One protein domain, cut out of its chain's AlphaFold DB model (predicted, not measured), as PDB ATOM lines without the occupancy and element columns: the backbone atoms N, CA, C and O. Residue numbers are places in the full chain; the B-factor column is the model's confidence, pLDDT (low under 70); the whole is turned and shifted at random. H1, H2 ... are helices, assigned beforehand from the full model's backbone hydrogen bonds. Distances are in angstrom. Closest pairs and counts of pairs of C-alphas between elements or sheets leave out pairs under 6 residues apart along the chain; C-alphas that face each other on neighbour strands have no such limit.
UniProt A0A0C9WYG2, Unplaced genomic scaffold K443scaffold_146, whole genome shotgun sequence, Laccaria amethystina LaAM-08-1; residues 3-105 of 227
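Overview. This is residues 3 to 105 of the 227 residues of an uncharacterized protein of Laccaria amethystina LaAM-08-1 (UniProt A0A0C9WYG2). Start at Ala 3 and you will find one long helix, H1, forming one side of a loose, elongated model, while the rest of the printed part folds back beside it as a long winding loop bearing three short helices, H2, H3 and H4. After H1 comes H2 at the same end; residues 40 to 74 then wander to H3 at the other end, and residues 83 to 98 come back toward H4. The printed part has 103 residues with four named helices, in the order H1 H2 H3 H4, and no named strand; the class is all helix, yet under half of the residues, 46, are in named elements. The whole is loose, with a radius of gyration of the C-alphas of 17.5 A, and spans 50 by 33 by 22 A.

Arrangement. Look first at H1, residues 3 to 32, which touches no helix. A tight link of 3 residues leads to H2, residues 36 to 39; H1 and H2 are near each other, with 6 pairs of C-alphas within 10 A. Go on over the long link to H3, residues 75 to 82, which is apart from H1 and from H2. H4, residues 99 to 102, is apart from H1 and from H3; it is only just apart from H2, their closest C-alphas being 8.5 A apart. Each O i to N i+4 pair is within hydrogen-bond range in H1 and H3, while H2 and H4 are too short for such a pair, and each has its one O i to N i+3 pair within range.

Along the chain. Find C-alpha 3 at (8.431, 63.285, -39.903); from there H1 runs 43.2 A to C-alpha 32 at (8.826, 28.188, -14.740). H2, from Ser 36 to Lys 39, measures 5.9 A between its first and last C-alphas. H3 begins at C-alpha 75, at (-15.998, 52.175, -52.278), and runs 10.5 A to Leu 82. H4 runs 4.7 A from Thr 99 and ends at C-alpha 102, at (-9.314, 45.921, -14.592).

Size, cuts and confidence. The outline is elongated, but only just. The two C-alphas farthest apart are those of Leu 31 and Lys 75, 51.3 A apart. Residues 30 to 36, of which 30 to 32 belong to H1, stand free. The links from H2 to H3, 35 residues, and from H3 to H4, 16 residues, are long. The printed part has no cut. Its mean pLDDT is 71.4, and 49 residues are under 70, among them residues 51 to 73, 77 to 91 and 97 to 105.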
ATOM      1  N   ALA A   3       9.587  63.932 -40.524       61.06
ATOM      2  CA  ALA A   3       8.431  63.285 -39.903       61.06
ATOM      3  C   ALA A   3       8.338  61.777 -40.214       61.06
ATOM      4  O   ALA A   3       8.043  60.991 -39.321       61.06
ATOM      5  N   LYS A   4       8.637  61.360 -41.451       71.44
ATOM      6  CA  LYS A   4       8.652  59.945 -41.847       71.44
ATOM      7  C   LYS A   4       9.741  59.182 -41.088       71.44
ATOM      8  O   LYS A   4       9.430  58.204 -40.431       71.44
ATOM      9  N   ASP A   5      10.954  59.728 -41.017       77.31
ATOM     10  CA  ASP A   5      12.068  59.093 -40.296       77.31
ATOM     11  C   ASP A   5      11.775  58.936 -38.790       77.31
ATOM     12  O   ASP A   5      12.171  57.956 -38.156       77.31
ATOM     13  N   THR A   6      11.069  59.903 -38.184       75.94
ATOM     14  CA  THR A   6      10.635  59.777 -36.784       75.94
ATOM     15  C   THR A   6       9.590  58.685 -36.588       75.94
ATOM     16  O   THR A   6       9.620  58.027 -35.549       75.94
ATOM     17  N   LEU A   7       8.693  58.488 -37.558       73.56
ATOM     18  CA  LEU A   7       7.677  57.436 -37.519       73.56
ATOM     19  C   LEU A   7       8.313  56.060 -37.707       73.56
ATOM     20  O   LEU A   7       8.091  55.188 -36.870       73.56
ATOM     21  N   ASP A   8       9.186  55.910 -38.703       76.56
ATOM     22  CA  ASP A   8       9.910  54.662 -38.974       76.56
ATOM     23  C   ASP A   8      10.686  54.214 -37.720       76.56
ATOM     24  O   ASP A   8      10.599  53.071 -37.271       76.56
ATOM     25  N   ARG A   9      11.347  55.160 -37.037       80.88
ATOM     26  CA  ARG A   9      12.051  54.886 -35.775       80.88
ATOM     27  C   ARG A   9      11.127  54.418 -34.645       80.88
ATOM     28  O   ARG A   9      11.567  53.668 -33.770       80.88
ATOM     29  N   LEU A  10       9.897  54.920 -34.578       81.81
ATOM     30  CA  LEU A  10       8.918  54.483 -33.577       81.81
ATOM     31  C   LEU A  10       8.383  53.089 -33.908       81.81
ATOM     32  O   LEU A  10       8.236  52.266 -33.002       81.81
ATOM     33  N   GLU A  11       8.155  52.804 -35.186       80.88
ATOM     34  CA  GLU A  11       7.736  51.489 -35.661       80.88
ATOM     35  C   GLU A  11       8.802  50.425 -35.356       80.88
ATOM     36  O   GLU A  11       8.498  49.397 -34.748       80.88
ATOM     37  N   ASP A  12      10.071  50.718 -35.647       84.25
ATOM     38  CA  ASP A  12      11.204  49.838 -35.340       84.25
ATOM     39  C   ASP A  12      11.332  49.561 -33.841       84.25
ATOM     40  O   ASP A  12      11.537  48.421 -33.420       84.25
ATOM     41  N   LYS A  13      11.171  50.594 -33.006       86.12
ATOM     42  CA  LYS A  13      11.166  50.431 -31.546       86.12
ATOM     43  C   LYS A  13      10.022  49.534 -31.087       86.12
ATOM     44  O   LYS A  13      10.235  48.685 -30.226       86.12
ATOM     45  N   THR A  14       8.834  49.716 -31.654       84.75
ATOM     46  CA  THR A  14       7.649  48.922 -31.313       84.75
ATOM     47  C   THR A  14       7.876  47.452 -31.665       84.75
ATOM     48  O   THR A  14       7.702  46.584 -30.809       84.75
ATOM     49  N   LYS A  15       8.384  47.172 -32.873       85.12
ATOM     50  CA  LYS A  15       8.760  45.818 -33.314       85.12
ATOM     51  C   LYS A  15       9.852  45.205 -32.432       85.12
ATOM     52  O   LYS A  15       9.730  44.056 -32.016       85.12
ATOM     53  N   ALA A  16      10.891  45.966 -32.089       86.75
ATOM     54  CA  ALA A  16      11.972  45.486 -31.229       86.75
ATOM     55  C   ALA A  16      11.478  45.128 -29.817       86.75
ATOM     56  O   ALA A  16      11.882  44.109 -29.252       86.75
ATOM     57  N   ILE A  17      10.580  45.938 -29.251       87.69
ATOM     58  CA  ILE A  17       9.968  45.666 -27.945       87.69
ATOM     59  C   ILE A  17       9.054  44.438 -28.020       87.69
ATOM     60  O   ILE A  17       9.111  43.603 -27.120       87.69
ATOM     61  N   ALA A  18       8.278  44.281 -29.095       88.69
ATOM     62  CA  ALA A  18       7.442  43.102 -29.320       88.69
ATOM     63  C   ALA A  18       8.275  41.808 -29.351       88.69
ATOM     64  O   ALA A  18       7.977  40.863 -28.622       88.69
ATOM     65  N   VAL A  19       9.379  41.795 -30.107       91.19
ATOM     66  CA  VAL A  19      10.312  40.654 -30.149       91.19
ATOM     67  C   VAL A  19      10.900  40.372 -28.767       91.19
ATOM     68  O   VAL A  19      10.950  39.220 -28.335       91.19
ATOM     69  N   LYS A  20      11.312  41.418 -28.039       93.50
ATOM     70  CA  LYS A  20      11.847  41.278 -26.679       93.50
ATOM     71  C   LYS A  20      10.819  40.671 -25.722       93.50
ATOM     72  O   LYS A  20      11.185  39.818 -24.920       93.50
ATOM     73  N   TYR A  21       9.560  41.098 -25.804       92.12
ATOM     74  CA  TYR A  21       8.465  40.551 -25.006       92.12
ATOM     75  C   TYR A  21       8.251  39.063 -25.293       92.12
ATOM     76  O   TYR A  21       8.221  38.264 -24.361       92.12
ATOM     77  N   MET A  22       8.169  38.684 -26.573       91.50
ATOM     78  CA  MET A  22       7.998  37.285 -26.981       91.50
ATOM     79  C   MET A  22       9.142  36.410 -26.456       91.50
ATOM     80  O   MET A  22       8.891  35.417 -25.781       91.50
ATOM     81  N   ALA A  23      10.393  36.833 -26.661       93.19
ATOM     82  CA  ALA A  23      11.566  36.102 -26.183       93.19
ATOM     83  C   ALA A  23      11.603  35.977 -24.649       93.19
ATOM     84  O   ALA A  23      11.937  34.920 -24.116       93.19
ATOM     85  N   ALA A  24      11.245  37.044 -23.927       93.38
ATOM     86  CA  ALA A  24      11.171  37.017 -22.468       93.38
ATOM     87  C   ALA A  24      10.074  36.065 -21.971       93.38
ATOM     88  O   ALA A  24      10.295  35.330 -21.010       93.38
ATOM     89  N   ARG A  25       8.917  36.042 -22.640       92.44
ATOM     90  CA  ARG A  25       7.813  35.133 -22.324       92.44
ATOM     91  C   ARG A  25       8.194  33.676 -22.576       92.44
ATOM     92  O   ARG A  25       7.913  32.830 -21.734       92.44
ATOM     93  N   ASP A  26       8.848  33.388 -23.697       93.06
ATOM     94  CA  ASP A  26       9.305  32.037 -24.031       93.06
ATOM     95  C   ASP A  26      10.360  31.544 -23.031       93.06
ATOM     96  O   ASP A  26      10.300  30.404 -22.572       93.06
ATOM     97  N   ALA A  27      11.282  32.421 -22.619       94.62
ATOM     98  CA  ALA A  27      12.247  32.118 -21.565       94.62
ATOM     99  C   ALA A  27      11.561  31.857 -20.212       94.62
ATOM    100  O   ALA A  27      11.915  30.905 -19.517       94.62
ATOM    101  N   LEU A  28      10.559  32.664 -19.850       92.25
ATOM    102  CA  LEU A  28       9.775  32.471 -18.629       92.25
ATOM    103  C   LEU A  28       9.034  31.126 -18.651       92.25
ATOM    104  O   LEU A  28       9.073  30.386 -17.670       92.25
ATOM    105  N   LEU A  29       8.434  30.772 -19.791       93.62
ATOM    106  CA  LEU A  29       7.765  29.490 -19.992       93.62
ATOM    107  C   LEU A  29       8.737  28.310 -19.880       93.62
ATOM    108  O   LEU A  29       8.401  27.308 -19.253       93.62
ATOM    109  N   ALA A  30       9.945  28.435 -20.433       93.75
ATOM    110  CA  ALA A  30      10.974  27.402 -20.344       93.75
ATOM    111  C   ALA A  30      11.493  27.192 -18.910       93.75
ATOM    112  O   ALA A  30      11.821  26.067 -18.538       93.75
ATOM    113  N   LEU A  31      11.573  28.260 -18.108       94.62
ATOM    114  CA  LEU A  31      12.102  28.209 -16.742       94.62
ATOM    115  C   LEU A  31      11.061  27.779 -15.705       94.62
ATOM    116  O   LEU A  31      11.370  26.985 -14.820       94.62
ATOM    117  N   GLN A  32       9.850  28.332 -15.780       92.31
ATOM    118  CA  GLN A  32       8.826  28.188 -14.740       92.31
ATOM    119  C   GLN A  32       7.697  27.229 -15.139       92.31
ATOM    120  O   GLN A  32       6.966  26.748 -14.274       92.31
ATOM    121  N   GLY A  33       7.566  26.928 -16.433       90.00
ATOM    122  CA  GLY A  33       6.457  26.150 -16.967       90.00
ATOM    123  C   GLY A  33       5.131  26.926 -16.988       90.00
ATOM    124  O   GLY A  33       5.067  28.097 -16.591       90.00
ATOM    125  N   PRO A  34       4.055  26.286 -17.474       90.56
ATOM    126  CA  PRO A  34       2.735  26.901 -17.535       90.56
ATOM    127  C   PRO A  34       2.201  27.185 -16.126       90.56
ATOM    128  O   PRO A  34       2.288  26.343 -15.230       90.56
ATOM    129  N   GLY A  35       1.634  28.375 -15.922       87.38
ATOM    130  CA  GLY A  35       1.178  28.822 -14.606       87.38
ATOM    131  C   GLY A  35       0.179  29.977 -14.655       87.38
ATOM    132  O   GLY A  35      -0.255  30.416 -15.717       87.38
ATOM    133  N   SER A  36      -0.189  30.495 -13.479       82.31
ATOM    134  CA  SER A  36      -1.126  31.624 -13.348       82.31
ATOM    135  C   SER A  36      -0.650  32.894 -14.061       82.31
ATOM    136  O   SER A  36      -1.484  33.683 -14.500       82.31
ATOM    137  N   TRP A  37       0.666  33.050 -14.229       84.56
ATOM    138  CA  TRP A  37       1.301  34.174 -14.912       84.56
ATOM    139  C   TRP A  37       0.892  34.298 -16.393       84.56
ATOM    140  O   TRP A  37       0.894  35.402 -16.930       84.56
ATOM    141  N   GLU A  38       0.461  33.214 -17.056       86.94
ATOM    142  CA  GLU A  38       0.005  33.260 -18.460       86.94
ATOM    143  C   GLU A  38      -1.281  34.080 -18.651       86.94
ATOM    144  O   GLU A  38      -1.576  34.531 -19.759       86.94
ATOM    145  N   LYS A  39      -2.054  34.283 -17.575       81.19
ATOM    146  CA  LYS A  39      -3.267  35.114 -17.601       81.19
ATOM    147  C   LYS A  39      -2.935  36.598 -17.750       81.19
ATOM    148  O   LYS A  39      -3.710  37.319 -18.384       81.19
ATOM    149  N   GLU A  40      -1.799  37.010 -17.186       79.38
ATOM    150  CA  GLU A  40      -1.272  38.377 -17.213       79.38
ATOM    151  C   GLU A  40      -0.373  38.601 -18.434       79.38
ATOM    152  O   GLU A  40      -0.555  39.572 -19.162       79.38
ATOM    153  N   LEU A  41       0.552  37.675 -18.709       86.69
ATOM    154  CA  LEU A  41       1.483  37.741 -19.839       86.69
ATOM    155  C   LEU A  41       1.041  36.790 -20.957       86.69
ATOM    156  O   LEU A  41       1.515  35.653 -21.092       86.69
ATOM    157  N   ARG A  42       0.106  37.264 -21.782       87.06
ATOM    158  CA  ARG A  42      -0.467  36.479 -22.884       87.06
ATOM    159  C   ARG A  42       0.457  36.441 -24.109       87.06
ATOM    160  O   ARG A  42       1.297  37.328 -24.275       87.06
ATOM    161  N   PRO A  43       0.339  35.423 -24.979       89.69
ATOM    162  CA  PRO A  43       1.013  35.430 -26.274       89.69
ATOM    163  C   PRO A  43       0.667  36.698 -27.066       89.69
ATOM    164  O   PRO A  43      -0.501  37.072 -27.143       89.69
ATOM    165  N   LEU A  44       1.682  37.350 -27.638       87.56
ATOM    166  CA  LEU A  44       1.503  38.548 -28.458       87.56
ATOM    167  C   LEU A  44       1.162  38.137 -29.893       87.56
ATOM    168  O   LEU A  44       2.002  37.563 -30.586       87.56
ATOM    169  N   MET A  45      -0.058  38.430 -30.338       83.69
ATOM    170  CA  MET A  45      -0.504  38.161 -31.705       83.69
ATOM    171  C   MET A  45      -0.310  39.395 -32.593       83.69
ATOM    172  O   MET A  45      -0.241  40.525 -32.113       83.69
ATOM    173  N   HIS A  46      -0.256  39.193 -33.913       69.06
ATOM    174  CA  HIS A  46      -0.021  40.278 -34.877       69.06
ATOM    175  C   HIS A  46      -1.035  41.435 -34.749       69.06
ATOM    176  O   HIS A  46      -0.658  42.586 -34.922       69.06
ATOM    177  N   GLY A  47      -2.279  41.140 -34.352       72.81
ATOM    178  CA  GLY A  47      -3.341  42.133 -34.143       72.81
ATOM    179  C   GLY A  47      -3.427  42.732 -32.736       72.81
ATOM    180  O   GLY A  47      -4.366  43.471 -32.461       72.81
ATOM    181  N   ASP A  48      -2.499  42.415 -31.828       78.38
ATOM    182  CA  ASP A  48      -2.513  42.976 -30.471       78.38
ATOM    183  C   ASP A  48      -1.832  44.348 -30.384       78.38
ATOM    184  O   ASP A  48      -2.154  45.144 -29.502       78.38
ATOM    185  N   LEU A  49      -0.935  44.664 -31.325       77.75
ATOM    186  CA  LEU A  49      -0.259  45.962 -31.424       77.75
ATOM    187  C   LEU A  49      -1.213  47.031 -31.970       77.75
ATOM    188  O   LEU A  49      -1.127  47.485 -33.110       77.75
ATOM    189  N   THR A  50      -2.153  47.420 -31.120       72.88
ATOM    190  CA  THR A  50      -3.195  48.404 -31.402       72.88
ATOM    191  C   THR A  50      -3.043  49.610 -30.485       72.88
ATOM    192  O   THR A  50      -2.390  49.547 -29.443       72.88
ATOM    193  N   THR A  51      -3.643  50.729 -30.865       66.19
ATOM    194  CA  THR A  51      -3.907  51.859 -29.968       66.19
ATOM    195  C   THR A  51      -4.991  51.495 -28.941       66.19
ATOM    196  O   THR A  51      -5.714  50.516 -29.146       66.19
ATOM    197  N   PRO A  52      -5.153  52.276 -27.853       63.84
ATOM    198  CA  PRO A  52      -6.212  52.050 -26.860       63.84
ATOM    199  C   PRO A  52      -7.626  51.974 -27.460       63.84
ATOM    200  O   PRO A  52      -8.470  51.240 -26.955       63.84
ATOM    201  N   ASP A  53      -7.859  52.665 -28.579       58.97
ATOM    202  CA  ASP A  53      -9.134  52.675 -29.309       58.97
ATOM    203  C   ASP A  53      -9.325  51.431 -30.210       58.97
ATOM    204  O   ASP A  53     -10.284  51.332 -30.980       58.97
ATOM    205  N   GLY A  54      -8.396  50.469 -30.152       59.50
ATOM    206  CA  GLY A  54      -8.422  49.239 -30.944       59.50
ATOM    207  C   GLY A  54      -8.116  49.449 -32.429       59.50
ATOM    208  O   GLY A  54      -8.435  48.580 -33.241       59.50
ATOM    209  N   GLN A  55      -7.535  50.591 -32.819       61.53
ATOM    210  CA  GLN A  55      -6.996  50.764 -34.170       61.53
ATOM    211  C   GLN A  55      -5.610  50.136 -34.252       61.53
ATOM    212  O   GLN A  55      -4.764  50.384 -33.391       61.53
ATOM    213  N   GLU A  56      -5.367  49.357 -35.302       57.66
ATOM    214  CA  GLU A  56      -4.014  48.945 -35.668       57.66
ATOM    215  C   GLU A  56      -3.146  50.200 -35.803       57.66
ATOM    216  O   GLU A  56      -3.608  51.221 -36.321       57.66
ATOM    217  N   ILE A  57      -1.925  50.159 -35.268       54.88
ATOM    218  CA  ILE A  57      -0.988  51.283 -35.353       54.88
ATOM    219  C   ILE A  57      -0.512  51.359 -36.812       54.88
ATOM    220  O   ILE A  57       0.547  50.852 -37.163       54.88
ATOM    221  N   SER A  58      -1.349  51.938 -37.671       52.88
ATOM    222  CA  SER A  58      -1.102  52.147 -39.093       52.88
ATOM    223  C   SER A  58      -0.857  53.631 -39.355       52.88
ATOM    224  O   SER A  58      -1.453  54.504 -38.724       52.88
ATOM    225  N   ILE A  59       0.040  53.917 -40.298       52.47
ATOM    226  CA  ILE A  59       0.400  55.274 -40.746       52.47
ATOM    227  C   ILE A  59      -0.651  55.813 -41.743       52.47
ATOM    228  O   ILE A  59      -0.470  56.864 -42.354       52.47
ATOM    229  N   GLU A  60      -1.759  55.095 -41.935       52.28
ATOM    230  CA  GLU A  60      -2.846  55.496 -42.823       52.28
ATOM    231  C   GLU A  60      -3.358  56.901 -42.479       52.28
ATOM    232  O   GLU A  60      -3.826  57.177 -41.374       52.28
ATOM    233  N   ILE A  61      -3.271  57.806 -43.458       50.06
ATOM    234  CA  ILE A  61      -3.939  59.102 -43.400       50.06
ATOM    235  C   ILE A  61      -5.444  58.808 -43.443       50.06
ATOM    236  O   ILE A  61      -5.895  58.162 -44.395       50.06
ATOM    237  N   PRO A  62      -6.247  59.265 -42.466       47.41
ATOM    238  CA  PRO A  62      -7.696  59.125 -42.540       47.41
ATOM    239  C   PRO A  62      -8.224  59.684 -43.871       47.41
ATOM    240  O   PRO A  62      -8.095  60.876 -44.143       47.41
ATOM    241  N   GLY A  63      -8.783  58.811 -44.717       52.34
ATOM    242  CA  GLY A  63      -9.287  59.167 -46.049       52.34
ATOM    243  C   GLY A  63      -8.359  58.859 -47.232       52.34
ATOM    244  O   GLY A  63      -8.719  59.201 -48.362       52.34
ATOM    245  N   ASP A  64      -7.210  58.206 -47.028       58.06
ATOM    246  CA  ASP A  64      -6.368  57.765 -48.144       58.06
ATOM    247  C   ASP A  64      -7.092  56.720 -49.016       58.06
ATOM    248  O   ASP A  64      -7.888  55.896 -48.563       58.06
ATOM    249  N   THR A  65      -6.858  56.774 -50.323       56.62
ATOM    250  CA  THR A  65      -7.578  55.948 -51.302       56.62
ATOM    251  C   THR A  65      -6.910  54.597 -51.545       56.62
ATOM    252  O   THR A  65      -7.532  53.703 -52.142       56.62
ATOM    253  N   VAL A  66      -5.669  54.450 -51.081       59.94
ATOM    254  CA  VAL A  66      -4.770  53.324 -51.326       59.94
ATOM    255  C   VAL A  66      -4.465  52.641 -49.995       59.94
ATOM    256  O   VAL A  66      -3.979  53.270 -49.066       59.94
ATOM    257  N   GLY A  67      -4.792  51.353 -49.897       58.22
ATOM    258  CA  GLY A  67      -4.478  50.538 -48.726       58.22
ATOM    259  C   GLY A  67      -3.011  50.085 -48.702       58.22
ATOM    260  O   GLY A  67      -2.296  50.262 -49.691       58.22
ATOM    261  N   PRO A  68      -2.575  49.426 -47.616       49.91
ATOM    262  CA  PRO A  68      -1.183  49.005 -47.410       49.91
ATOM    263  C   PRO A  68      -0.631  48.086 -48.517       49.91
ATOM    264  O   PRO A  68       0.562  48.114 -48.807       49.91
ATOM    265  N   ASP A  69      -1.498  47.354 -49.220       60.81
ATOM    266  CA  ASP A  69      -1.136  46.502 -50.366       60.81
ATOM    267  C   ASP A  69      -0.852  47.291 -51.666       60.81
ATOM    268  O   ASP A  69      -0.695  46.696 -52.735       60.81
ATOM    269  N   GLY A  70      -0.906  48.628 -51.631       59.31
ATOM    270  CA  GLY A  70      -0.872  49.485 -52.823       59.31
ATOM    271  C   GLY A  70      -2.157  49.420 -53.662       59.31
ATOM    272  O   GLY A  70      -2.229  49.978 -54.757       59.31
ATOM    273  N   ARG A  71      -3.193  48.732 -53.166       65.44
ATOM    274  CA  ARG A  71      -4.480  48.558 -53.850       65.44
ATOM    275  C   ARG A  71      -5.478  49.612 -53.408       65.44
ATOM    276  O   ARG A  71      -5.547  49.975 -52.237       65.44
ATOM    277  N   THR A  72      -6.317  50.058 -54.335       68.19
ATOM    278  CA  THR A  72      -7.384  51.007 -54.026       68.19
ATOM    279  C   THR A  72      -8.422  50.380 -53.093       68.19
ATOM    280  O   THR A  72      -8.958  49.302 -53.359       68.19
ATOM    281  N   LEU A  73      -8.728  51.056 -51.980       64.00
ATOM    282  CA  LEU A  73      -9.771  50.613 -51.053       64.00
ATOM    283  C   LEU A  73     -11.127  50.579 -51.776       64.00
ATOM    284  O   LEU A  73     -11.475  51.510 -52.502       64.00
ATOM    285  N   SER A  74     -11.920  49.526 -51.558       70.06
ATOM    286  CA  SER A  74     -13.274  49.428 -52.120       70.06
ATOM    287  C   SER A  74     -14.140  50.616 -51.688       70.06
ATOM    288  O   SER A  74     -14.070  51.044 -50.534       70.06
ATOM    289  N   LYS A  75     -15.032  51.093 -52.572       70.38
ATOM    290  CA  LYS A  75     -15.998  52.175 -52.278       70.38
ATOM    291  C   LYS A  75     -16.766  51.936 -50.970       70.38
ATOM    292  O   LYS A  75     -17.044  52.878 -50.236       70.38
ATOM    293  N   LYS A  76     -17.066  50.669 -50.651       70.38
ATOM    294  CA  LYS A  76     -17.743  50.273 -49.407       70.38
ATOM    295  C   LYS A  76     -16.859  50.457 -48.165       70.38
ATOM    296  O   LYS A  76     -17.367  50.913 -47.148       70.38
ATOM    297  N   LYS A  77     -15.563  50.128 -48.252       64.94
ATOM    298  CA  LYS A  77     -14.592  50.270 -47.151       64.94
ATOM    299  C   LYS A  77     -14.299  51.749 -46.873       64.94
ATOM    300  O   LYS A  77     -14.429  52.176 -45.736       64.94
ATOM    301  N   ARG A  78     -14.102  52.549 -47.931       65.12
ATOM    302  CA  ARG A  78     -13.934  54.012 -47.826       65.12
ATOM    303  C   ARG A  78     -15.129  54.695 -47.160       65.12
ATOM    304  O   ARG A  78     -14.953  55.522 -46.279       65.12
ATOM    305  N   LYS A  79     -16.356  54.334 -47.555       64.19
ATOM    306  CA  LYS A  79     -17.581  54.892 -46.958       64.19
ATOM    307  C   LYS A  79     -17.741  54.506 -45.481       64.19
ATOM    308  O   LYS A  79     -18.275  55.297 -44.715       64.19
ATOM    309  N   ALA A  80     -17.301  53.310 -45.091       62.09
ATOM    310  CA  ALA A  80     -17.348  52.863 -43.701       62.09
ATOM    311  C   ALA A  80     -16.321  53.596 -42.821       62.09
ATOM    312  O   ALA A  80     -16.689  54.043 -41.742       62.09
ATOM    313  N   GLU A  81     -15.086  53.775 -43.303       61.69
ATOM    314  CA  GLU A  81     -14.039  54.555 -42.617       61.69
ATOM    315  C   GLU A  81     -14.392  56.046 -42.530       61.69
ATOM    316  O   GLU A  81     -14.235  56.647 -41.474       61.69
ATOM    317  N   LEU A  82     -14.941  56.633 -43.600       61.53
ATOM    318  CA  LEU A  82     -15.348  58.043 -43.631       61.53
ATOM    319  C   LEU A  82     -16.499  58.358 -42.664       61.53
ATOM    320  O   LEU A  82     -16.538  59.434 -42.076       61.53
ATOM    321  N   LEU A  83     -17.470  57.451 -42.544       61.88
ATOM    322  CA  LEU A  83     -18.664  57.646 -41.713       61.88
ATOM    323  C   LEU A  83     -18.517  57.050 -40.309       61.88
ATOM    324  O   LEU A  83     -19.486  57.037 -39.552       61.88
ATOM    325  N   ASP A  84     -17.345  56.497 -39.997       55.75
ATOM    326  CA  ASP A  84     -17.056  55.767 -38.762       55.75
ATOM    327  C   ASP A  84     -18.085  54.650 -38.444       55.75
ATOM    328  O   ASP A  84     -18.330  54.245 -37.304       55.75
ATOM    329  N   LEU A  85     -18.725  54.124 -39.495       50.16
ATOM    330  CA  LEU A  85     -19.785  53.124 -39.416       50.16
ATOM    331  C   LEU A  85     -19.156  51.737 -39.243       50.16
ATOM    332  O   LEU A  85     -18.667  51.143 -40.202       50.16
ATOM    333  N   GLY A  86     -19.212  51.190 -38.025       54.00
ATOM    334  CA  GLY A  86     -18.752  49.820 -37.731       54.00
ATOM    335  C   GLY A  86     -17.878  49.667 -36.484       54.00
ATOM    336  O   GLY A  86     -17.491  48.547 -36.157       54.00
ATOM    337  N   GLN A  87     -17.619  50.756 -35.756       54.38
ATOM    338  CA  GLN A  87     -16.825  50.769 -34.518       54.38
ATOM    339  C   GLN A  87     -17.418  49.900 -33.388       54.38
ATOM    340  O   GLN A  87     -16.693  49.438 -32.514       54.38
ATOM    341  N   GLY A  88     -18.722  49.596 -33.431       53.16
ATOM    342  CA  GLY A  88     -19.429  48.852 -32.377       53.16
ATOM    343  C   GLY A  88     -19.007  47.387 -32.174       53.16
ATOM    344  O   GLY A  88     -19.535  46.738 -31.277       53.16
ATOM    345  N   LYS A  89     -18.093  46.846 -32.993       56.22
ATOM    346  CA  LYS A  89     -17.536  45.486 -32.850       56.22
ATOM    347  C   LYS A  89     -16.011  45.462 -32.688       56.22
ATOM    348  O   LYS A  89     -15.401  44.424 -32.940       56.22
ATOM    349  N   LYS A  90     -15.372  46.582 -32.337       62.62
ATOM    350  CA  LYS A  90     -13.922  46.593 -32.116       62.62
ATOM    351  C   LYS A  90     -13.587  46.029 -30.742       62.62
ATOM    352  O   LYS A  90     -14.056  46.523 -29.723       62.62
ATOM    353  N   THR A  91     -12.773  44.982 -30.738       62.56
ATOM    354  CA  THR A  91     -12.245  44.377 -29.518       62.56
ATOM    355  C   THR A  91     -10.922  45.058 -29.194       62.56
ATOM    356  O   THR A  91      -9.979  44.962 -29.975       62.56
ATOM    357  N   VAL A  92     -10.854  45.756 -28.063       70.00
ATOM    358  CA  VAL A  92      -9.608  46.348 -27.559       70.00
ATOM    359  C   VAL A  92      -8.620  45.221 -27.222       70.00
ATOM    360  O   VAL A  92      -9.014  44.229 -26.598       70.00
ATOM    361  N   SER A  93      -7.353  45.339 -27.645       77.19
ATOM    362  CA  SER A  93      -6.341  44.309 -27.365       77.19
ATOM    363  C   SER A  93      -6.160  44.091 -25.862       77.19
ATOM    364  O   SER A  93      -6.243  45.020 -25.059       77.19
ATOM    365  N   TRP A  94      -5.851  42.852 -25.478       80.62
ATOM    366  CA  TRP A  94      -5.615  42.466 -24.088       80.62
ATOM    367  C   TRP A  94      -4.471  43.248 -23.425       80.62
ATOM    368  O   TRP A  94      -4.478  43.362 -22.200       80.62
ATOM    369  N   ILE A  95      -3.536  43.808 -24.205       78.62
ATOM    370  CA  ILE A  95      -2.459  44.686 -23.713       78.62
ATOM    371  C   ILE A  95      -3.044  45.903 -22.983       78.62
ATOM    372  O   ILE A  95      -2.505  46.348 -21.975       78.62
ATOM    373  N   TRP A  96      -4.181  46.412 -23.459       76.50
ATOM    374  CA  TRP A  96      -4.902  47.528 -22.843       76.50
ATOM    375  C   TRP A  96      -5.949  47.071 -21.819       76.50
ATOM    376  O   TRP A  96      -6.435  47.877 -21.034       76.50
ATOM    377  N   THR A  97      -6.277  45.776 -21.803       67.31
ATOM    378  CA  THR A  97      -7.298  45.164 -20.930       67.31
ATOM    379  C   THR A  97      -6.671  44.320 -19.808       67.31
ATOM    380  O   THR A  97      -7.355  43.516 -19.175       67.31
ATOM    381  N   THR A  98      -5.356  44.419 -19.575       55.78
ATOM    382  CA  THR A  98      -4.667  43.547 -18.612       55.78
ATOM    383  C   THR A  98      -5.125  43.847 -17.179       55.78
ATOM    384  O   THR A  98      -5.382  44.988 -16.801       55.78
ATOM    385  N   THR A  99      -5.231  42.796 -16.366       50.50
ATOM    386  CA  THR A  99      -5.872  42.760 -15.040       50.50
ATOM    387  C   THR A  99      -5.276  43.696 -13.990       50.50
ATOM    388  O   THR A  99      -5.971  44.001 -13.033       50.50
ATOM    389  N   ALA A 100      -4.073  44.244 -14.180       51.66
ATOM    390  CA  ALA A 100      -3.560  45.314 -13.316       51.66
ATOM    391  C   ALA A 100      -4.358  46.633 -13.438       51.66
ATOM    392  O   ALA A 100      -4.292  47.469 -12.544       51.66
ATOM    393  N   ALA A 101      -5.123  46.816 -14.522       47.25
ATOM    394  CA  ALA A 101      -6.010  47.964 -14.726       47.25
ATOM    395  C   ALA A 101      -7.506  47.632 -14.546       47.25
ATOM    396  O   ALA A 101      -8.320  48.549 -14.459       47.25
ATOM    397  N   VAL A 102      -7.893  46.346 -14.527       49.06
ATOM    398  CA  VAL A 102      -9.314  45.921 -14.592       49.06
ATOM    399  C   VAL A 102      -9.675  44.797 -13.595       49.06
ATOM    400  O   VAL A 102     -10.827  44.379 -13.529       49.06
ATOM    401  N   GLY A 103      -8.742  44.290 -12.783       40.97
ATOM    402  CA  GLY A 103      -8.964  43.128 -11.914       40.97
ATOM    403  C   GLY A 103      -8.646  43.365 -10.439       40.97
ATOM    404  O   GLY A 103      -7.486  43.360 -10.058       40.97
ATOM    405  N   ASP A 104      -9.714  43.470  -9.644       48.06
ATOM    406  CA  ASP A 104      -9.799  43.228  -8.194       48.06
ATOM    407  C   ASP A 104      -8.860  44.053  -7.287       48.06
ATOM    408  O   ASP A 104      -7.920  43.534  -6.691       48.06
ATOM    409  N   GLY A 105      -9.162  45.350  -7.128       51.88
ATOM    410  CA  GLY A 105      -8.836  46.040  -5.872       51.88
ATOM    411  C   GLY A 105      -7.972  47.301  -5.902       51.88
ATOM    412  O   GLY A 105      -7.589  47.736  -4.822       51.88
TER     413      GLY A 105